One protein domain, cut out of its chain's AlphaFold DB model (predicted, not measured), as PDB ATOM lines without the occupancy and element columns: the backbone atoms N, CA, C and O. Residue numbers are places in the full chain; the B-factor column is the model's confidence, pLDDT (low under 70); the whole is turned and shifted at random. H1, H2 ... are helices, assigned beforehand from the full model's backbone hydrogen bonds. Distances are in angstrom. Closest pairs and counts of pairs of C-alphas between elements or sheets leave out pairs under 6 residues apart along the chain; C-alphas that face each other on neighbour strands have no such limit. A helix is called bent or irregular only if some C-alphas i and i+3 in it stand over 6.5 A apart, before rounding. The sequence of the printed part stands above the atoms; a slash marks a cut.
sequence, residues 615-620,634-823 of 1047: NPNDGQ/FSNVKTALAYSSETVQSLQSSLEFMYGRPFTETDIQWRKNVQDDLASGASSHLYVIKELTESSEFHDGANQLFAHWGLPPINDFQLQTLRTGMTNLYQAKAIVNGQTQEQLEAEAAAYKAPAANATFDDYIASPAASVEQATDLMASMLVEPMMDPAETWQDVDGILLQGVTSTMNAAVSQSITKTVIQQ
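Overview. This is residues 615 to 620 and 634 to 823 of the 1047 residues of a protein of Neokomagataea tanensis (UniProt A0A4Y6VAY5). Crossed helices make a compact body round long H6, with H8 and H9 packed on it and long H11 crosswise to it. H7 packs on H9, H5 lies across the beginnings of H6 and H11, and short H10 folds back into H11; beyond H2 and H4, the pair H1 and H3 makes one end of the longest axis. The printed part has 196 residues with eleven named helices, H1 to H11 in chain order, and no named strand: all helix. It is compact, with a radius of gyration of the C-alphas of 17.2 A and spans of 54 by 40 by 25 A.

Along the chain. Find C-alpha 716 at (190.866, 217.824, 117.427); from there H6, residues 716 to 736, runs 29.9 A to C-alpha 736 at (198.506, 192.176, 104.128). H11, residues 803 to 823, runs 30.6 A and ends at (175.545, 200.284, 95.657). Before H6 look for H1 at 634 to 642, H2 at 645 to 659, 21.3 A long, H3 at 667 to 679, H4 at 685 to 694 and H5 at 696 to 708. After H6 come H7 at 741 to 750, H8 at 760 to 769, H9 at 771 to 783 and H10 at 793 to 799. H8 is only just irregular: C-alphas 764 and 767 are 6.7 A apart.

Arrangement. Start at H6, which touches H8 at a steep tilt of 50 degrees; their closest C-alphas, Gly 725 and Ala 768, are 3.7 A apart. H6 also touches H9, closest at Ala 732 and Thr 775, 4.3 A. H9 and H11 are the hubs, touching five helices each. They touch each other about perpendicular, at 83 degrees, with residues 777 to 781 and 811 to 815 alone; C-alphas 781 and 814 are closest, 6.5 A. H7 touches H9, closest at C-alphas 748 and 780, 4.2 A. H10 and H11 form a helical hairpin and only just touch, with 3 pairs of C-alphas within 8 A; Ile 799 and Ser 806 are closest, 5.8 A. H5 touches residues 803 to 809 alone of H11, closest at C-alphas 705 and 805, 4.7 A. H4 touches residues 723 to 727 alone of H6, closest at C-alphas 693 and 723, 5.4 A. H2 touches H4 with residues 654 to 658 alone, closest at C-alphas 658 and 692, 7.1 A. H1 touches residues 675 to 679 alone of H3, closest at C-alphas 639 and 679, 4.5 A, and is apart from H4 to H11. Every O i to N i+4 pair is within hydrogen-bond range in H1, H2, H3, H5, H6, H7, H9 and H11, against 5 of 6 in H4, 4 of 6 in H8 and 1 of 3 in H10, where 3 of 4 O i to N i+3 pairs are.

Size, cuts and confidence. The C-alphas farthest apart, Asn 636 and Asn 757, are 54.3 A apart. Residues 621 to 633 are not printed; C-alphas 620 and 634 are 15.0 A apart across the cut. No link between named helices is long. The mean pLDDT of the printed part is 91.4, and no printed residue is under 70.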
ATOM      1  N   ASN A 615     206.498 190.023 109.919       76.44
ATOM      2  CA  ASN A 615     206.751 188.758 110.609       76.44
ATOM      3  C   ASN A 615     208.177 188.285 110.267       76.44
ATOM      4  O   ASN A 615     208.586 188.429 109.111       76.44
ATOM      5  N   PRO A 616     208.937 187.717 111.220       86.00
ATOM      6  CA  PRO A 616     210.213 187.093 110.905       86.00
ATOM      7  C   PRO A 616     209.998 185.805 110.108       86.00
ATOM      8  O   PRO A 616     208.972 185.140 110.245       86.00
ATOM      9  N   ASN A 617     210.995 185.427 109.311       85.06
ATOM     10  CA  ASN A 617     211.048 184.092 108.712       85.06
ATOM     11  C   ASN A 617     211.730 183.079 109.648       85.06
ATOM     12  O   ASN A 617     212.499 183.457 110.536       85.06
ATOM     13  N   ASP A 618     211.520 181.788 109.387       85.50
ATOM     14  CA  ASP A 618     212.075 180.651 110.134       85.50
ATOM     15  C   ASP A 618     213.585 180.778 110.404       85.50
ATOM     16  O   ASP A 618     214.064 180.416 111.478       85.50
ATOM     17  N   GLY A 619     214.352 181.332 109.456       89.06
ATOM     18  CA  GLY A 619     215.795 181.542 109.590       89.06
ATOM     19  C   GLY A 619     216.169 182.623 110.609       89.06
ATOM     20  O   GLY A 619     217.154 182.467 111.333       89.06
ATOM     21  N   GLN A 620     215.370 183.689 110.718       89.44
ATOM     22  CA  GLN A 620     215.517 184.694 111.776       89.44
ATOM     23  C   GLN A 620     215.099 184.118 113.135       89.44
ATOM     24  O   GLN A 620     215.805 184.311 114.122       89.44
ATOM     25  N   PHE A 634     216.251 185.415 127.625       89.62
ATOM     26  CA  PHE A 634     215.329 186.041 126.687       89.62
ATOM     27  C   PHE A 634     215.460 187.573 126.654       89.62
ATOM     28  O   PHE A 634     215.197 188.191 125.625       89.62
ATOM     29  N   SER A 635     215.975 188.207 127.715       88.06
ATOM     30  CA  SER A 635     216.323 189.636 127.693       88.06
ATOM     31  C   SER A 635     217.453 189.950 126.699       88.06
ATOM     32  O   SER A 635     217.461 191.019 126.084       88.06
ATOM     33  N   ASN A 636     218.364 188.997 126.443       88.81
ATOM     34  CA  ASN A 636     219.352 189.133 125.367       88.81
ATOM     35  C   ASN A 636     218.674 189.121 123.989       88.81
ATOM     36  O   ASN A 636     219.124 189.835 123.099       88.81
ATOM     37  N   VAL A 637     217.591 188.352 123.810       91.12
ATOM     38  CA  VAL A 637     216.799 188.348 122.567       91.12
ATOM     39  C   VAL A 637     216.066 189.676 122.388       91.12
ATOM     40  O   VAL A 637     216.172 190.253 121.312       91.12
ATOM     41  N   LYS A 638     215.418 190.216 123.431       91.62
ATOM     42  CA  LYS A 638     214.810 191.567 123.399       91.62
ATOM     43  C   LYS A 638     215.819 192.634 122.985       91.62
ATOM     44  O   LYS A 638     215.616 193.356 122.016       91.62
ATOM     45  N   THR A 639     216.965 192.648 123.662       91.62
ATOM     46  CA  THR A 639     218.078 193.561 123.374       91.62
ATOM     47  C   THR A 639     218.584 193.399 121.934       91.62
ATOM     48  O   THR A 639     218.760 194.385 121.222       91.62
ATOM     49  N   ALA A 640     218.793 192.162 121.469       91.12
ATOM     50  CA  ALA A 640     219.263 191.883 120.113       91.12
ATOM     51  C   ALA A 640     218.239 192.261 119.028       91.12
ATOM     52  O   ALA A 640     218.642 192.716 117.961       91.12
ATOM     53  N   LEU A 641     216.939 192.120 119.307       93.00
ATOM     54  CA  LEU A 641     215.855 192.583 118.441       93.00
ATOM     55  C   LEU A 641     215.806 194.114 118.389       93.00
ATOM     56  O   LEU A 641     215.856 194.683 117.301       93.00
ATOM     57  N   ALA A 642     215.773 194.801 119.532       94.44
ATOM     58  CA  ALA A 642     215.692 196.261 119.600       94.44
ATOM     59  C   ALA A 642     216.865 196.964 118.884       94.44
ATOM     60  O   ALA A 642     216.664 197.945 118.165       94.44
ATOM     61  N   TYR A 643     218.087 196.424 118.984       94.44
ATOM     62  CA  TYR A 643     219.260 196.937 118.259       94.44
ATOM     63  C   TYR A 643     219.506 196.289 116.878       94.44
ATOM     64  O   TYR A 643     220.532 196.573 116.255       94.44
ATOM     65  N   SER A 644     218.590 195.452 116.375       92.81
ATOM     66  CA  SER A 644     218.733 194.785 115.071       92.81
ATOM     67  C   SER A 644     218.695 195.757 113.883       92.81
ATOM     68  O   SER A 644     218.129 196.854 113.946       92.81
ATOM     69  N   SER A 645     219.259 195.319 112.754       91.81
ATOM     70  CA  SER A 645     219.108 195.979 111.451       91.81
ATOM     71  C   SER A 645     217.641 196.124 111.043       91.81
ATOM     72  O   SER A 645     217.261 197.140 110.468       91.81
ATOM     73  N   GLU A 646     216.824 195.127 111.364       91.06
ATOM     74  CA  GLU A 646     215.409 195.044 111.026       91.06
ATOM     75  C   GLU A 646     214.574 196.070 111.806       91.06
ATOM     76  O   GLU A 646     213.762 196.770 111.202       91.06
ATOM     77  N   THR A 647     214.832 196.260 113.107       93.44
ATOM     78  CA  THR A 647     214.214 197.342 113.900       93.44
ATOM     79  C   THR A 647     214.639 198.712 113.387       93.44
ATOM     80  O   THR A 647     213.801 199.599 113.234       93.44
ATOM     81  N   VAL A 648     215.920 198.893 113.034       93.00
ATOM     82  CA  VAL A 648     216.388 200.150 112.426       93.00
ATOM     83  C   VAL A 648     215.644 200.439 111.118       93.00
ATOM     84  O   VAL A 648     215.143 201.547 110.962       93.00
ATOM     85  N   GLN A 649     215.518 199.463 110.215       91.38
ATOM     86  CA  GLN A 649     214.792 199.626 108.948       91.38
ATOM     87  C   GLN A 649     213.295 199.887 109.168       91.38
ATOM     88  O   GLN A 649     212.732 200.793 108.558       91.38
ATOM     89  N   SER A 650     212.655 199.157 110.083       92.19
ATOM     90  CA  SER A 650     211.235 199.331 110.397       92.19
ATOM     91  C   SER A 650     210.930 200.718 110.976       92.19
ATOM     92  O   SER A 650     209.992 201.387 110.533       92.19
ATOM     93  N   LEU A 651     211.757 201.217 111.902       93.62
ATOM     94  CA  LEU A 651     211.641 202.582 112.430       93.62
ATOM     95  C   LEU A 651     211.863 203.649 111.343       93.62
ATOM     96  O   LEU A 651     211.227 204.699 111.388       93.62
ATOM     97  N   GLN A 652     212.700 203.378 110.336       92.44
ATOM     98  CA  GLN A 652     212.890 204.268 109.184       92.44
ATOM     99  C   GLN A 652     211.651 204.296 108.274       92.44
ATOM    100  O   GLN A 652     211.107 205.375 108.036       92.44
ATOM    101  N   SER A 653     211.124 203.135 107.871       90.75
ATOM    102  CA  SER A 653     209.873 203.049 107.097       90.75
ATOM    103  C   SER A 653     208.651 203.593 107.851       90.75
ATOM    104  O   SER A 653     207.661 203.973 107.233       90.75
ATOM    105  N   SER A 654     208.714 203.681 109.182       93.25
ATOM    106  CA  SER A 654     207.668 204.302 110.004       93.25
ATOM    107  C   SER A 654     207.612 205.824 109.845       93.25
ATOM    108  O   SER A 654     206.518 206.388 109.799       93.25
ATOM    109  N   LEU A 655     208.764 206.489 109.693       94.12
ATOM    110  CA  LEU A 655     208.823 207.919 109.361       94.12
ATOM    111  C   LEU A 655     208.339 208.177 107.927       94.12
ATOM    112  O   LEU A 655     207.594 209.124 107.691       94.12
ATOM    113  N   GLU A 656     208.697 207.307 106.981       92.56
ATOM    114  CA  GLU A 656     208.254 207.408 105.582       92.56
ATOM    115  C   GLU A 656     206.729 207.233 105.461       92.56
ATOM    116  O   GLU A 656     206.058 208.037 104.810       92.56
ATOM    117  N   PHE A 657     206.151 206.252 106.163       94.12
ATOM    118  CA  PHE A 657     204.702 206.019 106.197       94.12
ATOM    119  C   PHE A 657     203.918 207.161 106.865       94.12
ATOM    120  O   PHE A 657     202.841 207.527 106.393       94.12
ATOM    121  N   MET A 658     204.435 207.747 107.953       95.12
ATOM    122  CA  MET A 658     203.722 208.805 108.683       95.12
ATOM    123  C   MET A 658     203.938 210.201 108.091       95.12
ATOM    124  O   MET A 658     202.972 210.949 107.932       95.12
ATOM    125  N   TYR A 659     205.174 210.557 107.736       94.69
ATOM    126  CA  TYR A 659     205.564 211.925 107.367       94.69
ATOM    127  C   TYR A 659     205.913 212.098 105.882       94.69
ATOM    128  O   TYR A 659     205.943 213.224 105.393       94.69
ATOM    129  N   GLY A 660     206.172 211.014 105.141       92.94
ATOM    130  CA  GLY A 660     206.495 211.085 103.708       92.94
ATOM    131  C   GLY A 660     207.902 211.588 103.397       92.94
ATOM    132  O   GLY A 660     208.170 212.020 102.275       92.94
ATOM    133  N   ARG A 661     208.805 211.535 104.384       92.50
ATOM    134  CA  ARG A 661     210.230 211.847 104.231       92.50
ATOM    135  C   ARG A 661     211.100 210.664 104.668       92.50
ATOM    136  O   ARG A 661     210.708 209.941 105.583       92.50
ATOM    137  N   PRO A 662     212.299 210.498 104.083       91.94
ATOM    138  CA  PRO A 662     213.273 209.538 104.579       91.94
ATOM    139  C   PRO A 662     213.814 209.940 105.959       91.94
ATOM    140  O   PRO A 662     213.735 211.097 106.391       91.94
ATOM    141  N   PHE A 663     214.431 208.969 106.624       92.19
ATOM    142  CA  PHE A 663     215.210 209.163 107.845       92.19
ATOM    143  C   PHE A 663     216.449 210.044 107.607       92.19
ATOM    144  O   PHE A 663     217.138 209.920 106.593       92.19
ATOM    145  N   THR A 664     216.770 210.901 108.575       92.56
ATOM    146  CA  THR A 664     217.832 211.917 108.504       92.56
ATOM    147  C   THR A 664     218.757 211.880 109.726       92.56
ATOM    148  O   THR A 664     218.499 211.184 110.709       92.56
ATOM    149  N   GLU A 665     219.847 212.657 109.704       91.12
ATOM    150  CA  GLU A 665     220.785 212.735 110.835       91.12
ATOM    151  C   GLU A 665     220.133 213.238 112.137       91.12
ATOM    152  O   GLU A 665     220.528 212.809 113.222       91.12
ATOM    153  N   THR A 666     219.104 214.090 112.058       91.75
ATOM    154  CA  THR A 666     218.380 214.580 113.244       91.75
ATOM    155  C   THR A 666     217.535 213.499 113.919       91.75
ATOM    156  O   THR A 666     217.354 213.542 115.135       91.75
ATOM    157  N   ASP A 667     217.088 212.482 113.177       94.62
ATOM    158  CA  ASP A 667     216.287 211.376 113.717       94.62
ATOM    159  C   ASP A 667     217.149 210.335 114.471       94.62
ATOM    160  O   ASP A 667     216.617 209.462 115.158       94.62
ATOM    161  N   ILE A 668     218.489 210.421 114.399       93.12
ATOM    162  CA  ILE A 668     219.415 209.458 115.028       93.12
ATOM    163  C   ILE A 668     219.251 209.400 116.550       93.12
ATOM    164  O   ILE A 668     219.327 208.309 117.118       93.12
ATOM    165  N   GLN A 669     219.035 210.535 117.222       94.25
ATOM    166  CA  GLN A 669     218.878 210.527 118.681       94.25
ATOM    167  C   GLN A 669     217.494 210.023 119.105       94.25
ATOM    168  O   GLN A 669     217.412 209.261 120.062       94.25
ATOM    169  N   TRP A 670     216.433 210.367 118.365       94.56
ATOM    170  CA  TRP A 670     215.101 209.787 118.570       94.56
ATOM    171  C   TRP A 670     215.145 208.260 118.437       94.56
ATOM    172  O   TRP A 670     214.723 207.555 119.350       94.56
ATOM    173  N   ARG A 671     215.755 207.744 117.358       95.69
ATOM    174  CA  ARG A 671     215.864 206.298 117.136       95.69
ATOM    175  C   ARG A 671     216.633 205.599 118.254       95.69
ATOM    176  O   ARG A 671     216.220 204.527 118.662       95.69
ATOM    177  N   LYS A 672     217.722 206.189 118.768       95.44
ATOM    178  CA  LYS A 672     218.448 205.625 119.921       95.44
ATOM    179  C   LYS A 672     217.554 205.505 121.149       95.44
ATOM    180  O   LYS A 672     217.430 204.406 121.660       95.44
ATOM    181  N   ASN A 673     216.891 206.593 121.550       95.88
ATOM    182  CA  ASN A 673     215.980 206.575 122.697       95.88
ATOM    183  C   ASN A 673     214.920 205.470 122.534       95.88
ATOM    184  O   ASN A 673     214.754 204.648 123.423       95.88
ATOM    185  N   VAL A 674     214.295 205.385 121.353       96.31
ATOM    186  CA  VAL A 674     213.336 204.320 121.030       96.31
ATOM    187  C   VAL A 674     213.960 202.925 121.157       96.31
ATOM    188  O   VAL A 674     213.350 202.050 121.755       96.31
ATOM    189  N   GLN A 675     215.168 202.693 120.635       96.56
ATOM    190  CA  GLN A 675     215.843 201.393 120.750       96.56
ATOM    191  C   GLN A 675     216.207 201.044 122.209       96.56
ATOM    192  O   GLN A 675     216.136 199.874 122.581       96.56
ATOM    193  N   ASP A 676     216.518 202.037 123.046       96.12
ATOM    194  CA  ASP A 676     216.778 201.867 124.481       96.12
ATOM    195  C   ASP A 676     215.470 201.549 125.261       96.12
ATOM    196  O   ASP A 676     215.440 200.656 126.118       96.12
ATOM    197  N   ASP A 677     214.362 202.225 124.928       95.62
ATOM    198  CA  ASP A 677     213.024 202.007 125.511       95.62
ATOM    199  C   ASP A 677     212.395 200.670 125.065       95.62
ATOM    200  O   ASP A 677     211.686 200.021 125.838       95.62
ATOM    201  N   LEU A 678     212.686 200.223 123.839       94.56
ATOM    202  CA  LEU A 678     212.347 198.891 123.325       94.56
ATOM    203  C   LEU A 678     213.151 197.804 124.056       94.56
ATOM    204  O   LEU A 678     212.571 196.934 124.704       94.56
ATOM    205  N   ALA A 679     214.488 197.908 124.078       92.75
ATOM    206  CA  ALA A 679     215.367 196.927 124.728       92.75
ATOM    207  C   ALA A 679     215.069 196.730 126.228       92.75
ATOM    208  O   ALA A 679     215.271 195.639 126.766       92.75
ATOM    209  N   SER A 680     214.592 197.777 126.908       91.94
ATOM    210  CA  SER A 680     214.176 197.732 128.316       91.94
ATOM    211  C   SER A 680     212.725 197.278 128.535       91.94
ATOM    212  O   SER A 680     212.344 196.996 129.674       91.94
ATOM    213  N   GLY A 681     211.913 197.176 127.477       89.81
ATOM    214  CA  GLY A 681     210.482 196.873 127.552       89.81
ATOM    215  C   GLY A 681     209.630 198.010 128.130       89.81
ATOM    216  O   GLY A 681     208.517 197.755 128.593       89.81
ATOM    217  N   ALA A 682     210.147 199.242 128.138       93.06
ATOM    218  CA  ALA A 682     209.411 200.445 128.526       93.06
ATOM    219  C   ALA A 682     208.452 200.924 127.420       93.06
ATOM    220  O   ALA A 682     207.427 201.538 127.716       93.06
ATOM    221  N   SER A 683     208.764 200.606 126.159       94.38
ATOM    222  CA  SER A 683     207.948 200.901 124.979       94.38
ATOM    223  C   SER A 683     207.669 199.634 124.153       94.38
ATOM    224  O   SER A 683     208.044 198.520 124.513       94.38
ATOM    225  N   SER A 684     206.962 199.804 123.039       94.44
ATOM    226  CA  SER A 684     206.766 198.797 121.991       94.44
ATOM    227  C   SER A 684     206.647 199.507 120.648       94.44
ATOM    228  O   SER A 684     206.228 200.665 120.598       94.44
ATOM    229  N   HIS A 685     206.946 198.827 119.546       93.88
ATOM    230  CA  HIS A 685     206.921 199.434 118.215       93.88
ATOM    231  C   HIS A 685     205.564 200.087 117.907       93.88
ATOM    232  O   HIS A 685     205.510 201.238 117.485       93.88
ATOM    233  N   LEU A 686     204.446 199.427 118.237       92.88
ATOM    234  CA  LEU A 686     203.092 199.986 118.073       92.88
ATOM    235  C   LEU A 686     202.796 201.199 118.982       92.88
ATOM    236  O   LEU A 686     201.908 201.992 118.666       92.88
ATOM    237  N   TYR A 687     203.505 201.365 120.101       94.44
ATOM    238  CA  TYR A 687     203.429 202.584 120.912       94.44
ATOM    239  C   TYR A 687     204.176 203.737 120.227       94.44
ATOM    240  O   TYR A 687     203.589 204.799 120.041       94.44
ATOM    241  N   VAL A 688     205.388 203.487 119.719       94.94
ATOM    242  CA  VAL A 688     206.169 204.460 118.926       94.94
ATOM    243  C   VAL A 688     205.371 204.961 117.715       94.94
ATOM    244  O   VAL A 688     205.359 206.155 117.427       94.94
ATOM    245  N   ILE A 689     204.628 204.079 117.033       95.19
ATOM    246  CA  ILE A 689     203.724 204.471 115.938       95.19
ATOM    247  C   ILE A 689     202.668 205.484 116.391       95.19
ATOM    248  O   ILE A 689     202.403 206.438 115.663       95.19
ATOM    249  N   LYS A 690     202.101 205.334 117.593       94.69
ATOM    250  CA  LYS A 690     201.126 206.294 118.133       94.69
ATOM    251  C   LYS A 690     201.791 207.632 118.450       94.69
ATOM    252  O   LYS A 690     201.268 208.656 118.018       94.69
ATOM    253  N   GLU A 691     202.967 207.622 119.081       94.88
ATOM    254  CA  GLU A 691     203.756 208.836 119.352       94.88
ATOM    255  C   GLU A 691     204.095 209.614 118.070       94.88
ATOM    256  O   GLU A 691     203.966 210.839 118.040       94.88
ATOM    257  N   LEU A 692     204.443 208.923 116.975       95.88
ATOM    258  CA  LEU A 692     204.645 209.565 115.670       95.88
ATOM    259  C   LEU A 692     203.376 210.294 115.196       95.88
ATOM    260  O   LEU A 692     203.472 211.423 114.711       95.88
ATOM    261  N   THR A 693     202.184 209.716 115.389       96.31
ATOM    262  CA  THR A 693     200.913 210.390 115.052       96.31
ATOM    263  C   THR A 693     200.535 211.537 116.005       96.31
ATOM    264  O   THR A 693     199.721 212.398 115.664       96.31
ATOM    265  N   GLU A 694     201.128 211.600 117.199       95.38
ATOM    266  CA  GLU A 694     200.928 212.704 118.147       95.38
ATOM    267  C   GLU A 694     201.838 213.915 117.874       95.38
ATOM    268  O   GLU A 694     201.548 215.015 118.352       95.38
ATOM    269  N   SER A 695     202.877 213.745 117.049       95.38
ATOM    270  CA  SER A 695     203.843 214.787 116.691       95.38
ATOM    271  C   SER A 695     203.246 216.003 115.960       95.38
ATOM    272  O   SER A 695     202.201 215.941 115.304       95.38
ATOM    273  N   SER A 696     203.978 217.123 115.998       94.69
ATOM    274  CA  SER A 696     203.682 218.291 115.161       94.69
ATOM    275  C   SER A 696     203.855 218.003 113.669       94.69
ATOM    276  O   SER A 696     203.093 218.530 112.871       94.69
ATOM    277  N   GLU A 697     204.803 217.139 113.287       94.25
ATOM    278  CA  GLU A 697     205.060 216.793 111.881       94.25
ATOM    279  C   GLU A 697     203.878 216.018 111.267       94.25
ATOM    280  O   GLU A 697     203.432 216.334 110.161       94.25
ATOM    281  N   PHE A 698     203.268 215.094 112.023       96.81
ATOM    282  CA  PHE A 698     202.006 214.461 111.629       96.81
ATOM    283  C   PHE A 698     200.857 215.470 111.534       96.81
ATOM    284  O   PHE A 698     200.057 215.404 110.604       96.81
ATOM    285  N   HIS A 699     200.765 216.415 112.475       95.56
ATOM    286  CA  HIS A 699     199.701 217.419 112.480       95.56
ATOM    287  C   HIS A 699     199.830 218.423 111.314       95.56
ATOM    288  O   HIS A 699     198.821 218.803 110.714       95.56
ATOM    289  N   ASP A 700     201.047 218.798 110.921       95.12
ATOM    290  CA  ASP A 700     201.294 219.602 109.720       95.12
ATOM    291  C   ASP A 700     200.926 218.822 108.445       95.12
ATOM    292  O   ASP A 700     200.296 219.378 107.541       95.12
ATOM    293  N   GLY A 701     201.238 217.520 108.381       93.50
ATOM    294  CA  GLY A 701     200.781 216.626 107.310       93.50
ATOM    295  C   GLY A 701     199.252 216.491 107.252       93.50
ATOM    296  O   GLY A 701     198.654 216.608 106.186       93.50
ATOM    297  N   ALA A 702     198.592 216.343 108.402       94.75
ATOM    298  CA  ALA A 702     197.135 216.295 108.516       94.75
ATOM    299  C   ALA A 702     196.457 217.586 108.017       94.75
ATOM    300  O   ALA A 702     195.443 217.531 107.321       94.75
ATOM    301  N   ASN A 703     197.039 218.754 108.309       90.94
ATOM    302  CA  ASN A 703     196.550 220.027 107.777       90.94
ATOM    303  C   ASN A 703     196.804 220.170 106.267       90.94
ATOM    304  O   ASN A 703     195.953 220.709 105.561       90.94
ATOM    305  N   GLN A 704     197.923 219.655 105.746       88.06
ATOM    306  CA  GLN A 704     198.172 219.590 104.299       88.06
ATOM    307  C   GLN A 704     197.172 218.672 103.581       88.06
ATOM    308  O   GLN A 704     196.707 219.021 102.500       88.06
ATOM    309  N   LEU A 705     196.794 217.546 104.189       88.81
ATOM    310  CA  LEU A 705     195.761 216.640 103.686       88.81
ATOM    311  C   LEU A 705     194.382 217.309 103.625       88.81
ATOM    312  O   LEU A 705     193.730 217.285 102.583       88.81
ATOM    313  N   PHE A 706     193.963 217.978 104.701       85.19
ATOM    314  CA  PHE A 706     192.702 218.722 104.709       85.19
ATOM    315  C   PHE A 706     192.711 219.868 103.686       85.19
ATOM    316  O   PHE A 706     191.744 220.032 102.944       85.19
ATOM    317  N   ALA A 707     193.827 220.592 103.550       77.94
ATOM    318  CA  ALA A 707     193.994 221.612 102.516       77.94
ATOM    319  C   ALA A 707     194.017 221.035 101.083       77.94
ATOM    320  O   ALA A 707     193.524 221.687 100.165       77.94
ATOM    321  N   HIS A 708     194.538 219.818 100.879       76.19
ATOM    322  CA  HIS A 708     194.497 219.103  99.596       76.19
ATOM    323  C   HIS A 708     193.064 218.715  99.206       76.19
ATOM    324  O   HIS A 708     192.685 218.862  98.048       76.19
ATOM    325  N   TRP A 709     192.243 218.318 100.182       76.94
ATOM    326  CA  TRP A 709     190.795 218.140 100.024       76.94
ATOM    327  C   TRP A 709     190.001 219.464 100.014       76.94
ATOM    328  O   TRP A 709     188.777 219.446  99.893       76.94
ATOM    329  N   GLY A 710     190.670 220.617 100.147       70.81
ATOM    330  CA  GLY A 710     190.068 221.955 100.150       70.81
ATOM    331  C   GLY A 710     189.248 222.318 101.401       70.81
ATOM    332  O   GLY A 710     188.600 223.373 101.432       70.81
ATOM    333  N   LEU A 711     189.295 221.467 102.425       74.38
ATOM    334  CA  LEU A 711     188.609 221.608 103.707       74.38
ATOM    335  C   LEU A 711     189.257 222.699 104.590       74.38
ATOM    336  O   LEU A 711     190.390 223.125 104.343       74.38
ATOM    337  N   PRO A 712     188.563 223.189 105.639       74.69
ATOM    338  CA  PRO A 712     189.211 223.968 106.697       74.69
ATOM    339  C   PRO A 712     190.320 223.161 107.412       74.69
ATOM    340  O   PRO A 712     190.328 221.935 107.320       74.69
ATOM    341  N   PRO A 713     191.226 223.826 108.162       84.06
ATOM    342  CA  PRO A 713     192.193 223.157 109.037       84.06
ATOM    343  C   PRO A 713     191.535 222.119 109.952       84.06
ATOM    344  O   PRO A 713     190.403 222.319 110.405       84.06
ATOM    345  N   ILE A 714     192.252 221.026 110.216       90.50
ATOM    346  CA  ILE A 714     191.721 219.861 110.929       90.50
ATOM    347  C   ILE A 714     191.361 220.213 112.382       90.50
ATOM    348  O   ILE A 714     192.084 220.957 113.045       90.50
ATOM    349  N   ASN A 715     190.237 219.693 112.886       91.12
ATOM    350  CA  ASN A 715     189.852 219.853 114.294       91.12
ATOM    351  C   ASN A 715     190.310 218.665 115.160       91.12
ATOM    352  O   ASN A 715     190.595 217.592 114.633       91.12
ATOM    353  N   ASP A 716     190.341 218.831 116.486       93.06
ATOM    354  CA  ASP A 716     190.866 217.824 117.427       93.06
ATOM    355  C   ASP A 716     190.216 216.433 117.288       93.06
ATOM    356  O   ASP A 716     190.895 215.414 117.420       93.06
ATOM    357  N   PHE A 717     188.911 216.370 116.991       93.06
ATOM    358  CA  PHE A 717     188.194 215.106 116.793       93.06
ATOM    359  C   PHE A 717     188.603 214.437 115.476       93.06
ATOM    360  O   PHE A 717     188.971 213.264 115.471       93.06
ATOM    361  N   GLN A 718     188.618 215.194 114.375       93.50
ATOM    362  CA  GLN A 718     189.095 214.710 113.074       93.50
ATOM    363  C   GLN A 718     190.564 214.274 113.133       93.50
ATOM    364  O   GLN A 718     190.918 213.242 112.567       93.50
ATOM    365  N   LEU A 719     191.410 215.012 113.860       96.00
ATOM    366  CA  LEU A 719     192.812 214.667 114.078       96.00
ATOM    367  C   LEU A 719     192.935 213.355 114.854       96.00
ATOM    368  O   LEU A 719     193.700 212.487 114.442       96.00
ATOM    369  N   GLN A 720     192.162 213.162 115.925       95.62
ATOM    370  CA  GLN A 720     192.205 211.912 116.681       95.62
ATOM    371  C   GLN A 720     191.701 210.715 115.859       95.62
ATOM    372  O   GLN A 720     192.330 209.658 115.889       95.62
ATOM    373  N   THR A 721     190.648 210.887 115.056       96.75
ATOM    374  CA  THR A 721     190.189 209.866 114.101       96.75
ATOM    375  C   THR A 721     191.260 209.555 113.051       96.75
ATOM    376  O   THR A 721     191.540 208.386 112.793       96.75
ATOM    377  N   LEU A 722     191.930 210.571 112.496       96.88
ATOM    378  CA  LEU A 722     193.015 210.411 111.522       96.88
ATOM    379  C   LEU A 722     194.235 209.681 112.112       96.88
ATOM    380  O   LEU A 722     194.784 208.795 111.457       96.88
ATOM    381  N   ARG A 723     194.629 209.991 113.356       97.19
ATOM    382  CA  ARG A 723     195.677 209.267 114.105       97.19
ATOM    383  C   ARG A 723     195.342 207.782 114.240       97.19
ATOM    384  O   ARG A 723     196.178 206.925 113.946       97.19
ATOM    385  N   THR A 724     194.107 207.469 114.637       97.25
ATOM    386  CA  THR A 724     193.620 206.086 114.750       97.25
ATOM    387  C   THR A 724     193.593 205.391 113.388       97.25
ATOM    388  O   THR A 724     194.128 204.292 113.264       97.25
ATOM    389  N   GLY A 725     193.070 206.044 112.348       96.75
ATOM    390  CA  GLY A 725     193.041 205.517 110.982       96.75
ATOM    391  C   GLY A 725     194.432 205.222 110.423       96.75
ATOM    392  O   GLY A 725     194.653 204.140 109.890       96.75
ATOM    393  N   MET A 726     195.402 206.120 110.613       97.00
ATOM    394  CA  MET A 726     196.795 205.893 110.207       97.00
ATOM    395  C   MET A 726     197.471 204.780 111.019       97.00
ATOM    396  O   MET A 726     198.194 203.966 110.450       97.00
ATOM    397  N   THR A 727     197.197 204.676 112.323       96.06
ATOM    398  CA  THR A 727     197.700 203.575 113.169       96.06
ATOM    399  C   THR A 727     197.115 202.219 112.743       96.06
ATOM    400  O   THR A 727     197.812 201.203 112.760       96.06
ATOM    401  N   ASN A 728     195.850 202.182 112.319       96.56
ATOM    402  CA  ASN A 728     195.212 200.974 111.795       96.56
ATOM    403  C   ASN A 728     195.726 200.623 110.390       96.56
ATOM    404  O   ASN A 728     196.057 199.467 110.156       96.56
ATOM    405  N   LEU A 729     195.876 201.599 109.483       95.25
ATOM    406  CA  LEU A 729     196.453 201.394 108.144       95.25
ATOM    407  C   LEU A 729     197.920 200.931 108.205       95.25
ATOM    408  O   LEU A 729     198.349 200.138 107.371       95.25
ATOM    409  N   TYR A 730     198.681 201.371 109.209       93.31
ATOM    410  CA  TYR A 730     200.038 200.885 109.462       93.31
ATOM    411  C   TYR A 730     200.053 199.392 109.830       93.31
ATOM    412  O   TYR A 730     200.810 198.608 109.258       93.31
ATOM    413  N   GLN A 731     199.180 198.979 110.758       91.38
ATOM    414  CA  GLN A 731     199.024 197.570 111.138       91.38
ATOM    415  C   GLN A 731     198.485 196.733 109.970       91.38
ATOM    416  O   GLN A 731     199.007 195.655 109.706       91.38
ATOM    417  N   ALA A 732     197.518 197.260 109.214       93.31
ATOM    418  CA  ALA A 732     197.015 196.655 107.986       93.31
ATOM    419  C   ALA A 732     198.145 196.385 106.982       93.31
ATOM    420  O   ALA A 732     198.231 195.272 106.472       93.31
ATOM    421  N   LYS A 733     199.066 197.340 106.762       90.56
ATOM    422  CA  LYS A 733     200.240 197.135 105.891       90.56
ATOM    423  C   LYS A 733     201.091 195.936 106.341       90.56
ATOM    424  O   LYS A 733     201.558 195.183 105.493       90.56
ATOM    425  N   ALA A 734     201.254 195.726 107.647       85.62
ATOM    426  CA  ALA A 734     201.971 194.572 108.197       85.62
ATOM    427  C   ALA A 734     201.194 193.241 108.070       85.62
ATOM    428  O   ALA A 734     201.815 192.183 107.985       85.62
ATOM    429  N   ILE A 735     199.856 193.286 108.062       88.44
ATOM    430  CA  ILE A 735     198.974 192.107 107.974       88.44
ATOM    431  C   ILE A 735     198.817 191.618 106.528       88.44
ATOM    432  O   ILE A 735     198.884 190.412 106.295       88.44
ATOM    433  N   VAL A 736     198.640 192.526 105.560       89.12
ATOM    434  CA  VAL A 736     198.506 192.176 104.128       89.12
ATOM    435  C   VAL A 736     199.833 191.729 103.502       89.12
ATOM    436  O   VAL A 736     199.854 191.018 102.497       89.12
ATOM    437  N   ASN A 737     200.965 192.141 104.078       85.06
ATOM    438  CA  ASN A 737     202.284 191.837 103.538       85.06
ATOM    439  C   ASN A 737     202.638 190.349 103.703       85.06
ATOM    440  O   ASN A 737     202.622 189.801 104.804       85.06
ATOM    441  N   GLY A 738     202.994 189.699 102.593       77.94
ATOM    442  CA  GLY A 738     203.268 188.261 102.538       77.94
ATOM    443  C   GLY A 738     202.024 187.375 102.400       77.94
ATOM    444  O   GLY A 738     202.170 186.156 102.343       77.94
ATOM    445  N   GLN A 739     200.818 187.948 102.311       88.88
ATOM    446  CA  GLN A 739     199.616 187.184 101.978       88.88
ATOM    447  C   GLN A 739     199.599 186.722 100.515       88.88
ATOM    448  O   GLN A 739     200.191 187.333  99.624       88.88
ATOM    449  N   THR A 740     198.863 185.640 100.257       91.38
ATOM    450  CA  THR A 740     198.542 185.194  98.897       91.38
ATOM    451  C   THR A 740     197.429 186.041  98.271       91.38
ATOM    452  O   THR A 740     196.614 186.643  98.969       91.38
ATOM    453  N   GLN A 741     197.352 186.040  96.936       88.12
ATOM    454  CA  GLN A 741     196.304 186.741  96.181       88.12
ATOM    455  C   GLN A 741     194.882 186.340  96.626       88.12
ATOM    456  O   GLN A 741     194.022 187.206  96.722       88.12
ATOM    457  N   GLU A 742     194.652 185.063  96.961       92.25
ATOM    458  CA  GLU A 742     193.353 184.556  97.435       92.25
ATOM    459  C   GLU A 742     192.967 185.108  98.821       92.25
ATOM    460  O   GLU A 742     191.797 185.394  99.071       92.25
ATOM    461  N   GLN A 743     193.940 185.293  99.722       93.88
ATOM    462  CA  GLN A 743     193.697 185.881 101.046       93.88
ATOM    463  C   GLN A 743     193.392 187.380 100.932       93.88
ATOM    464  O   GLN A 743     192.395 187.841 101.486       93.88
ATOM    465  N   LEU A 744     194.169 188.106 100.120       93.19
ATOM    466  CA  LEU A 744     193.919 189.520  99.829       93.19
ATOM    467  C   LEU A 744     192.546 189.730  99.170       93.19
ATOM    468  O   LEU A 744     191.862 190.704  99.467       93.19
ATOM    469  N   GLU A 745     192.109 188.823  98.292       92.81
ATOM    470  CA  GLU A 745     190.765 188.858  97.703       92.81
ATOM    471  C   GLU A 745     189.655 188.603  98.734       92.81
ATOM    472  O   GLU A 745     188.601 189.237  98.655       92.81
ATOM    473  N   ALA A 746     189.890 187.740  99.728       95.00
ATOM    474  CA  ALA A 746     188.945 187.497 100.817       95.00
ATOM    475  C   ALA A 746     188.803 188.714 101.753       95.00
ATOM    476  O   ALA A 746     187.677 189.126 102.041       95.00
ATOM    477  N   GLU A 747     189.911 189.336 102.168       96.31
ATOM    478  CA  GLU A 747     189.912 190.585 102.951       96.31
ATOM    479  C   GLU A 747     189.278 191.739 102.146       96.31
ATOM    480  O   GLU A 747     188.346 192.407 102.600       96.31
ATOM    481  N   ALA A 748     189.665 191.907 100.877       94.56
ATOM    482  CA  ALA A 748     189.072 192.901  99.980       94.56
ATOM    483  C   ALA A 748     187.558 192.706  99.753       94.56
ATOM    484  O   ALA A 748     186.868 193.664  99.378       94.56
ATOM    485  N   ALA A 749     187.032 191.493  99.942       93.38
ATOM    486  CA  ALA A 749     185.605 191.181  99.875       93.38
ATOM    487  C   ALA A 749     184.872 191.359 101.220       93.38
ATOM    488  O   ALA A 749     183.658 191.569 101.209       93.38
ATOM    489  N   ALA A 750     185.580 191.313 102.352       96.06
ATOM    490  CA  ALA A 750     185.026 191.556 103.685       96.06
ATOM    491  C   ALA A 750     184.767 193.051 103.970       96.06
ATOM    492  O   ALA A 750     183.883 193.368 104.774       96.06
ATOM    493  N   TYR A 751     185.465 193.953 103.260       96.94
ATOM    494  CA  TYR A 751     185.388 195.406 103.448       96.94
ATOM    495  C   TYR A 751     183.951 195.954 103.459       96.94
ATOM    496  O   TYR A 751     183.258 195.982 102.435       96.94
ATOM    497  N   LYS A 752     183.524 196.486 104.610       95.56
ATOM    498  CA  LYS A 752     182.190 197.077 104.788       95.56
ATOM    499  C   LYS A 752     182.200 198.524 104.316       95.56
ATOM    500  O   LYS A 752     182.525 199.423 105.089       95.56
ATOM    501  N   ALA A 753     181.867 198.749 103.049       94.12
ATOM    502  CA  ALA A 753     181.782 200.099 102.503       94.12
ATOM    503  C   ALA A 753     180.761 200.975 103.272       94.12
ATOM    504  O   ALA A 753     179.715 200.460 103.686       94.12
ATOM    505  N   PRO A 754     181.032 202.283 103.463       95.19
ATOM    506  CA  PRO A 754     180.058 203.227 104.007       95.19
ATOM    507  C   PRO A 754     178.748 203.283 103.205       95.19
ATOM    508  O   PRO A 754     178.679 202.887 102.041       95.19
ATOM    509  N   ALA A 755     177.687 203.811 103.819       93.06
ATOM    510  CA  ALA A 755     176.400 203.986 103.148       93.06
ATOM    511  C   ALA A 755     176.483 204.994 101.979       93.06
ATOM    512  O   ALA A 755     177.325 205.892 101.967       93.06
ATOM    513  N   ALA A 756     175.559 204.904 101.017       91.12
ATOM    514  CA  ALA A 756     175.511 205.820  99.869       91.12
ATOM    515  C   ALA A 756     175.437 207.305 100.291       91.12
ATOM    516  O   ALA A 756     176.130 208.153  99.727       91.12
ATOM    517  N   ASN A 757     174.675 207.607 101.345       91.12
ATOM    518  CA  ASN A 757     174.529 208.939 101.935       91.12
ATOM    519  C   ASN A 757     175.563 209.252 103.041       91.12
ATOM    520  O   ASN A 757     175.368 210.202 103.795       91.12
ATOM    521  N   ALA A 758     176.642 208.470 103.165       93.19
ATOM    522  CA  ALA A 758     177.725 208.758 104.105       93.19
ATOM    523  C   ALA A 758     178.390 210.112 103.801       93.19
ATOM    524  O   ALA A 758     178.533 210.503 102.633       93.19
ATOM    525  N   THR A 759     178.787 210.805 104.866       89.50
ATOM    526  CA  THR A 759     179.485 212.097 104.859       89.50
ATOM    527  C   THR A 759     180.986 211.912 104.634       89.50
ATOM    528  O   THR A 759     181.491 210.794 104.687       89.50
ATOM    529  N   PHE A 760     181.735 212.996 104.406       86.00
ATOM    530  CA  PHE A 760     183.188 212.890 104.229       86.00
ATOM    531  C   PHE A 760     183.919 212.392 105.491       86.00
ATOM    532  O   PHE A 760     184.839 211.583 105.384       86.00
ATOM    533  N   ASP A 761     183.472 212.801 106.684       88.62
ATOM    534  CA  ASP A 761     184.057 212.341 107.952       88.62
ATOM    535  C   ASP A 761     183.859 210.829 108.173       88.62
ATOM    536  O   ASP A 761     184.736 210.184 108.743       88.62
ATOM    537  N   ASP A 762     182.779 210.226 107.654       93.75
ATOM    538  CA  ASP A 762     182.573 208.768 107.701       93.75
ATOM    539  C   ASP A 762     183.645 208.002 106.897       93.75
ATOM    540  O   ASP A 762     184.067 206.913 107.295       93.75
ATOM    541  N   TYR A 763     184.138 208.575 105.791       93.12
ATOM    542  CA  TYR A 763     185.227 207.985 105.001       93.12
ATOM    543  C   TYR A 763     186.581 208.089 105.714       93.12
ATOM    544  O   TYR A 763     187.361 207.138 105.668       93.12
ATOM    545  N   ILE A 764     186.840 209.189 106.433       91.56
ATOM    546  CA  ILE A 764     188.018 209.331 107.312       91.56
ATOM    547  C   ILE A 764     187.914 208.361 108.504       91.56
ATOM    548  O   ILE A 764     188.909 207.767 108.923       91.56
ATOM    549  N   ALA A 765     186.705 208.155 109.031       95.12
ATOM    550  CA  ALA A 765     186.436 207.240 110.133       95.12
ATOM    551  C   ALA A 765     186.486 205.754 109.735       95.12
ATOM    552  O   ALA A 765     186.772 204.921 110.595       95.12
ATOM    553  N   SER A 766     186.270 205.388 108.464       95.38
ATOM    554  CA  SER A 766     186.287 203.978 108.042       95.38
ATOM    555  C   SER A 766     187.585 203.236 108.405       95.38
ATOM    556  O   SER A 766     187.469 202.186 109.031       95.38
ATOM    557  N   PRO A 767     188.806 203.692 108.054       96.06
ATOM    558  CA  PRO A 767     190.030 203.019 108.495       96.06
ATOM    559  C   PRO A 767     190.265 203.145 110.010       96.06
ATOM    560  O   PRO A 767     190.972 202.329 110.592       96.06
ATOM    561  N   ALA A 768     189.670 204.136 110.681       96.88
ATOM    562  CA  ALA A 768     189.767 204.286 112.135       96.88
ATOM    563  C   ALA A 768     188.870 203.302 112.915       96.88
ATOM    564  O   ALA A 768     189.144 203.039 114.085       96.88
ATOM    565  N   ALA A 769     187.828 202.745 112.286       96.25
ATOM    566  CA  ALA A 769     186.810 201.933 112.952       96.25
ATOM    567  C   ALA A 769     187.358 200.637 113.579       96.25
ATOM    568  O   ALA A 769     186.972 200.292 114.695       96.25
ATOM    569  N   SER A 770     188.256 199.928 112.885       97.38
ATOM    570  CA  SER A 770     189.015 198.796 113.435       97.38
ATOM    571  C   SER A 770     190.243 198.468 112.574       97.38
ATOM    572  O   SER A 770     190.391 198.994 111.467       97.38
ATOM    573  N   VAL A 771     191.130 197.594 113.065       95.44
ATOM    574  CA  VAL A 771     192.297 197.129 112.293       95.44
ATOM    575  C   VAL A 771     191.855 196.232 111.135       95.44
ATOM    576  O   VAL A 771     192.396 196.353 110.042       95.44
ATOM    577  N   GLU A 772     190.831 195.401 111.330       97.12
ATOM    578  CA  GLU A 772     190.228 194.566 110.284       97.12
ATOM    579  C   GLU A 772     189.653 195.439 109.161       97.12
ATOM    580  O   GLU A 772     190.019 195.268 108.007       97.12
ATOM    581  N   GLN A 773     188.862 196.467 109.491       96.88
ATOM    582  CA  GLN A 773     188.279 197.381 108.499       96.88
ATOM    583  C   GLN A 773     189.351 198.157 107.700       96.88
ATOM    584  O   GLN A 773     189.137 198.478 106.530       96.88
ATOM    585  N   ALA A 774     190.509 198.451 108.305       97.50
ATOM    586  CA  ALA A 774     191.665 199.016 107.603       97.50
ATOM    587  C   ALA A 774     192.439 197.972 106.775       97.50
ATOM    588  O   ALA A 774     192.989 198.317 105.730       97.50
ATOM    589  N   THR A 775     192.464 196.713 107.218       97.00
ATOM    590  CA  THR A 775     193.089 195.574 106.524       97.00
ATOM    591  C   THR A 775     192.303 195.226 105.268       97.00
ATOM    592  O   THR A 775     192.864 195.281 104.179       97.00
ATOM    593  N   ASP A 776     190.990 195.039 105.384       97.75
ATOM    594  CA  ASP A 776     190.067 194.824 104.269       97.75
ATOM    595  C   ASP A 776     190.158 195.947 103.209       97.75
ATOM    596  O   ASP A 776     190.107 195.704 101.997       97.75
ATOM    597  N   LEU A 777     190.336 197.199 103.656       96.88
ATOM    598  CA  LEU A 777     190.546 198.350 102.775       96.88
ATOM    599  C   LEU A 777     191.909 198.280 102.072       96.88
ATOM    600  O   LEU A 777     191.960 198.411 100.851       96.88
ATOM    601  N   MET A 778     192.992 198.030 102.815       95.12
ATOM    602  CA  MET A 778     194.357 197.903 102.287       95.12
ATOM    603  C   MET A 778     194.481 196.741 101.291       95.12
ATOM    604  O   MET A 778     195.041 196.901 100.206       95.12
ATOM    605  N   ALA A 779     193.891 195.590 101.607       95.19
ATOM    606  CA  ALA A 779     193.791 194.455 100.705       95.19
ATOM    607  C   ALA A 779     193.018 194.840  99.436       95.19
ATOM    608  O   ALA A 779     193.473 194.567  98.325       95.19
ATOM    609  N   SER A 780     191.913 195.588  99.556       93.25
ATOM    610  CA  SER A 780     191.215 196.100  98.374       93.25
ATOM    611  C   SER A 780     192.029 197.105  97.555       93.25
ATOM    612  O   SER A 780     191.829 197.139  96.341       93.25
ATOM    613  N   MET A 781     192.907 197.902  98.173       91.88
ATOM    614  CA  MET A 781     193.830 198.800  97.466       91.88
ATOM    615  C   MET A 781     194.851 197.999  96.640       91.88
ATOM    616  O   MET A 781     195.202 198.417  95.542       91.88
ATOM    617  N   LEU A 782     195.295 196.837  97.131       89.50
ATOM    618  CA  LEU A 782     196.253 195.955  96.447       89.50
ATOM    619  C   LEU A 782     195.608 195.056  95.372       89.50
ATOM    620  O   LEU A 782     196.236 194.773  94.350       89.50
ATOM    621  N   VAL A 783     194.366 194.607  95.583       87.75
ATOM    622  CA  VAL A 783     193.641 193.718  94.655       87.75
ATOM    623  C   VAL A 783     193.107 194.475  93.436       87.75
ATOM    624  O   VAL A 783     193.411 194.080  92.311       87.75
ATOM    625  N   GLU A 784     192.341 195.549  93.648       83.06
ATOM    626  CA  GLU A 784     191.715 196.346  92.580       83.06
ATOM    627  C   GLU A 784     191.868 197.855  92.875       83.06
ATOM    628  O   GLU A 784     190.929 198.506  93.347       83.06
ATOM    629  N   PRO A 785     193.066 198.428  92.648       86.56
ATOM    630  CA  PRO A 785     193.338 199.847  92.863       86.56
ATOM    631  C   PRO A 785     192.526 200.744  91.918       86.56
ATOM    632  O   PRO A 785     192.745 200.769  90.706       86.56
ATOM    633  N   MET A 786     191.627 201.543  92.496       83.25
ATOM    634  CA  MET A 786     190.832 202.566  91.805       83.25
ATOM    635  C   MET A 786     190.893 203.907  92.556       83.25
ATOM    636  O   MET A 786     189.881 204.571  92.810       83.25
ATOM    637  N   MET A 787     192.109 204.293  92.944       86.12
ATOM    638  CA  MET A 787     192.398 205.462  93.778       86.12
ATOM    639  C   MET A 787     192.969 206.592  92.939       86.12
ATOM    640  O   MET A 787     193.777 206.351  92.052       86.12
ATOM    641  N   ASP A 788     192.650 207.835  93.267       81.44
ATOM    642  CA  ASP A 788     193.068 209.000  92.477       81.44
ATOM    643  C   ASP A 788     194.595 209.116  92.262       81.44
ATOM    644  O   ASP A 788     194.986 209.609  91.206       81.44
ATOM    645  N   PRO A 789     195.472 208.628  93.167       79.06
ATOM    646  CA  PRO A 789     196.902 208.474  92.872       79.06
ATOM    647  C   PRO A 789     197.349 207.136  92.221       79.06
ATOM    648  O   PRO A 789     198.456 207.098  91.689       79.06
ATOM    649  N   ALA A 790     196.549 206.055  92.212       81.00
ATOM    650  CA  ALA A 790     196.973 204.684  91.848       81.00
ATOM    651  C   ALA A 790     196.057 203.963  90.835       81.00
ATOM    652  O   ALA A 790     194.847 203.883  91.027       81.00
ATOM    653  N   GLU A 791     196.638 203.376  89.783       75.50
ATOM    654  CA  GLU A 791     195.933 202.481  88.834       75.50
ATOM    655  C   GLU A 791     196.404 201.020  88.966       75.50
ATOM    656  O   GLU A 791     195.767 200.104  88.453       75.50
ATOM    657  N   THR A 792     197.541 200.785  89.622       76.12
ATOM    658  CA  THR A 792     198.184 199.474  89.739       76.12
ATOM    659  C   THR A 792     198.664 199.222  91.167       76.12
ATOM    660  O   THR A 792     198.954 200.159  91.909       76.12
ATOM    661  N   TRP A 793     198.802 197.950  91.555       73.75
ATOM    662  CA  TRP A 793     199.286 197.570  92.891       73.75
ATOM    663  C   TRP A 793     200.699 198.111  93.183       73.75
ATOM    664  O   TRP A 793     201.045 198.365  94.332       73.75
ATOM    665  N   GLN A 794     201.493 198.346  92.133       76.81
ATOM    666  CA  GLN A 794     202.850 198.897  92.205       76.81
ATOM    667  C   GLN A 794     202.857 200.379  92.605       76.81
ATOM    668  O   GLN A 794     203.808 200.839  93.233       76.81
ATOM    669  N   ASP A 795     201.787 201.115  92.287       80.75
ATOM    670  CA  ASP A 795     201.621 202.505  92.719       80.75
ATOM    671  C   ASP A 795     201.359 202.573  94.236       80.75
ATOM    672  O   ASP A 795     201.826 203.494  94.907       80.75
ATOM    673  N   VAL A 796     200.640 201.582  94.787       86.25
ATOM    674  CA  VAL A 796     200.173 201.552  96.187       86.25
ATOM    675  C   VAL A 796     201.339 201.609  97.167       86.25
ATOM    676  O   VAL A 796     201.364 202.483  98.028       86.25
ATOM    677  N   ASP A 797     202.341 200.738  97.025       81.88
ATOM    678  CA  ASP A 797     203.489 200.734  97.940       81.88
ATOM    679  C   ASP A 797     204.270 202.055  97.913       81.88
ATOM    680  O   ASP A 797     204.696 202.543  98.961       81.88
ATOM    681  N   GLY A 798     204.394 202.669  96.732       84.44
ATOM    682  CA  GLY A 798     205.015 203.983  96.571       84.44
ATOM    683  C   GLY A 798     204.207 205.124  97.197       84.44
ATOM    684  O   GLY A 798     204.792 206.126  97.600       84.44
ATOM    685  N   ILE A 799     202.884 204.984  97.306       88.31
ATOM    686  CA  ILE A 799     201.968 205.943  97.950       88.31
ATOM    687  C   ILE A 799     202.010 205.810  99.474       88.31
ATOM    688  O   ILE A 799     202.050 206.823 100.171       88.31
ATOM    689  N   LEU A 800     202.079 204.579  99.991       87.38
ATOM    690  CA  LEU A 800     202.177 204.274 101.426       87.38
ATOM    691  C   LEU A 800     203.511 204.716 102.069       87.38
ATOM    692  O   LEU A 800     203.705 204.508 103.261       87.38
ATOM    693  N   LEU A 801     204.441 205.287 101.298       85.44
ATOM    694  CA  LEU A 801     205.708 205.869 101.770       85.44
ATOM    695  C   LEU A 801     205.781 207.395 101.537       85.44
ATOM    696  O   LEU A 801     206.834 208.006 101.690       85.44
ATOM    697  N   GLN A 802     204.656 208.020 101.170       90.62
ATOM    698  CA  GLN A 802     204.503 209.470 100.980       90.62
ATOM    699  C   GLN A 802     203.707 210.126 102.129       90.62
ATOM    700  O   GLN A 802     203.073 211.168 101.950       90.62
ATOM    701  N   GLY A 803     203.737 209.525 103.321       93.62
ATOM    702  CA  GLY A 803     203.153 210.102 104.530       93.62
ATOM    703  C   GLY A 803     201.628 210.032 104.613       93.62
ATOM    704  O   GLY A 803     200.941 209.506 103.729       93.62
ATOM    705  N   VAL A 804     201.095 210.629 105.685       95.06
ATOM    706  CA  VAL A 804     199.654 210.731 105.972       95.06
ATOM    707  C   VAL A 804     198.838 211.296 104.807       95.06
ATOM    708  O   VAL A 804     197.757 210.783 104.526       95.06
ATOM    709  N   THR A 805     199.368 212.290 104.087       91.38
ATOM    710  CA  THR A 805     198.660 212.962 102.988       91.38
ATOM    711  C   THR A 805     198.332 212.007 101.844       91.38
ATOM    712  O   THR A 805     197.161 211.797 101.534       91.38
ATOM    713  N   SER A 806     199.341 211.386 101.226       91.44
ATOM    714  CA  SER A 806     199.108 210.463 100.110       91.44
ATOM    715  C   SER A 806     198.417 209.174 100.569       91.44
ATOM    716  O   SER A 806     197.505 208.703  99.888       91.44
ATOM    717  N   THR A 807     198.794 208.644 101.738       93.88
ATOM    718  CA  THR A 807     198.247 207.395 102.297       93.88
ATOM    719  C   THR A 807     196.747 207.491 102.562       93.88
ATOM    720  O   THR A 807     195.977 206.672 102.056       93.88
ATOM    721  N   MET A 808     196.302 208.501 103.315       94.19
ATOM    722  CA  MET A 808     194.887 208.626 103.665       94.19
ATOM    723  C   MET A 808     194.045 209.135 102.488       94.19
ATOM    724  O   MET A 808     192.902 208.708 102.340       94.19
ATOM    725  N   ASN A 809     194.602 209.966 101.594       90.94
ATOM    726  CA  ASN A 809     193.917 210.323 100.349       90.94
ATOM    727  C   ASN A 809     193.611 209.077  99.504       90.94
ATOM    728  O   ASN A 809     192.484 208.907  99.049       90.94
ATOM    729  N   ALA A 810     194.575 208.162  99.358       91.69
ATOM    730  CA  ALA A 810     194.367 206.895  98.664       91.69
ATOM    731  C   ALA A 810     193.337 205.994  99.374       91.69
ATOM    732  O   ALA A 810     192.417 205.501  98.724       91.69
ATOM    733  N   ALA A 811     193.421 205.838 100.700       94.75
ATOM    734  CA  ALA A 811     192.475 205.021 101.469       94.75
ATOM    735  C   ALA A 811     191.019 205.532 101.365       94.75
ATOM    736  O   ALA A 811     190.110 204.755 101.060       94.75
ATOM    737  N   VAL A 812     190.796 206.841 101.542       93.50
ATOM    738  CA  VAL A 812     189.482 207.489 101.349       93.50
ATOM    739  C   VAL A 812     188.995 207.305  99.910       93.50
ATOM    740  O   VAL A 812     187.854 206.903  99.687       93.50
ATOM    741  N   SER A 813     189.874 207.523  98.933       91.44
ATOM    742  CA  SER A 813     189.574 207.383  97.508       91.44
ATOM    743  C   SER A 813     189.145 205.956  97.126       91.44
ATOM    744  O   SER A 813     188.152 205.788  96.417       91.44
ATOM    745  N   GLN A 814     189.811 204.914  97.646       93.75
ATOM    746  CA  GLN A 814     189.384 203.520  97.453       93.75
ATOM    747  C   GLN A 814     188.047 203.243  98.154       93.75
ATOM    748  O   GLN A 814     187.177 202.588  97.581       93.75
ATOM    749  N   SER A 815     187.867 203.743  99.380       95.69
ATOM    750  CA  SER A 815     186.649 203.539 100.174       95.69
ATOM    751  C   SER A 815     185.401 204.082  99.461       95.69
ATOM    752  O   SER A 815     184.407 203.363  99.345       95.69
ATOM    753  N   ILE A 816     185.479 205.284  98.875       94.38
ATOM    754  CA  ILE A 816     184.399 205.869  98.058       94.38
ATOM    755  C   ILE A 816     184.101 204.984  96.836       94.38
ATOM    756  O   ILE A 816     182.934 204.696  96.557       94.38
ATOM    757  N   THR A 817     185.129 204.475  96.145       93.00
ATOM    758  CA  THR A 817     184.929 203.539  95.026       93.00
ATOM    759  C   THR A 817     184.217 202.256  95.477       93.00
ATOM    760  O   THR A 817     183.311 201.768  94.797       93.00
ATOM    761  N   LYS A 818     184.550 201.721  96.659       95.06
ATOM    762  CA  LYS A 818     183.883 200.534  97.218       95.06
ATOM    763  C   LYS A 818     182.421 200.803  97.580       95.06
ATOM    764  O   LYS A 818     181.600 199.915  97.349       95.06
ATOM    765  N   THR A 819     182.066 202.008  98.038       95.94
ATOM    766  CA  THR A 819     180.659 202.416  98.228       95.94
ATOM    767  C   THR A 819     179.876 202.355  96.921       95.94
ATOM    768  O   THR A 819     178.820 201.724  96.873       95.94
ATOM    769  N   VAL A 820     180.375 202.964  95.838       94.94
ATOM    770  CA  VAL A 820     179.613 203.023  94.574       94.94
ATOM    771  C   VAL A 820     179.539 201.665  93.863       94.94
ATOM    772  O   VAL A 820     178.514 201.360  93.249       94.94
ATOM    773  N   ILE A 821     180.561 200.813  94.023       93.50
ATOM    774  CA  ILE A 821     180.530 199.399  93.613       93.50
ATOM    775  C   ILE A 821     179.473 198.626  94.409       93.50
ATOM    776  O   ILE A 821     178.657 197.920  93.817       93.50
ATOM    777  N   GLN A 822     179.464 198.741  95.742       93.88
ATOM    778  CA  GLN A 822     178.499 198.021  96.575       93.88
ATOM    779  C   GLN A 822     177.064 198.456  96.258       93.88
ATOM    780  O   GLN A 822     176.189 197.615  96.076       93.88
ATOM    781  N   GLN A 823     176.847 199.751  96.038       92.56
ATOM    782  CA  GLN A 823     175.545 200.284  95.657       92.56
ATOM    783  C   GLN A 823     175.041 199.785  94.287       92.56
ATOM    784  O   GLN A 823     173.833 199.789  94.050       92.56
TER     785      GLN A 823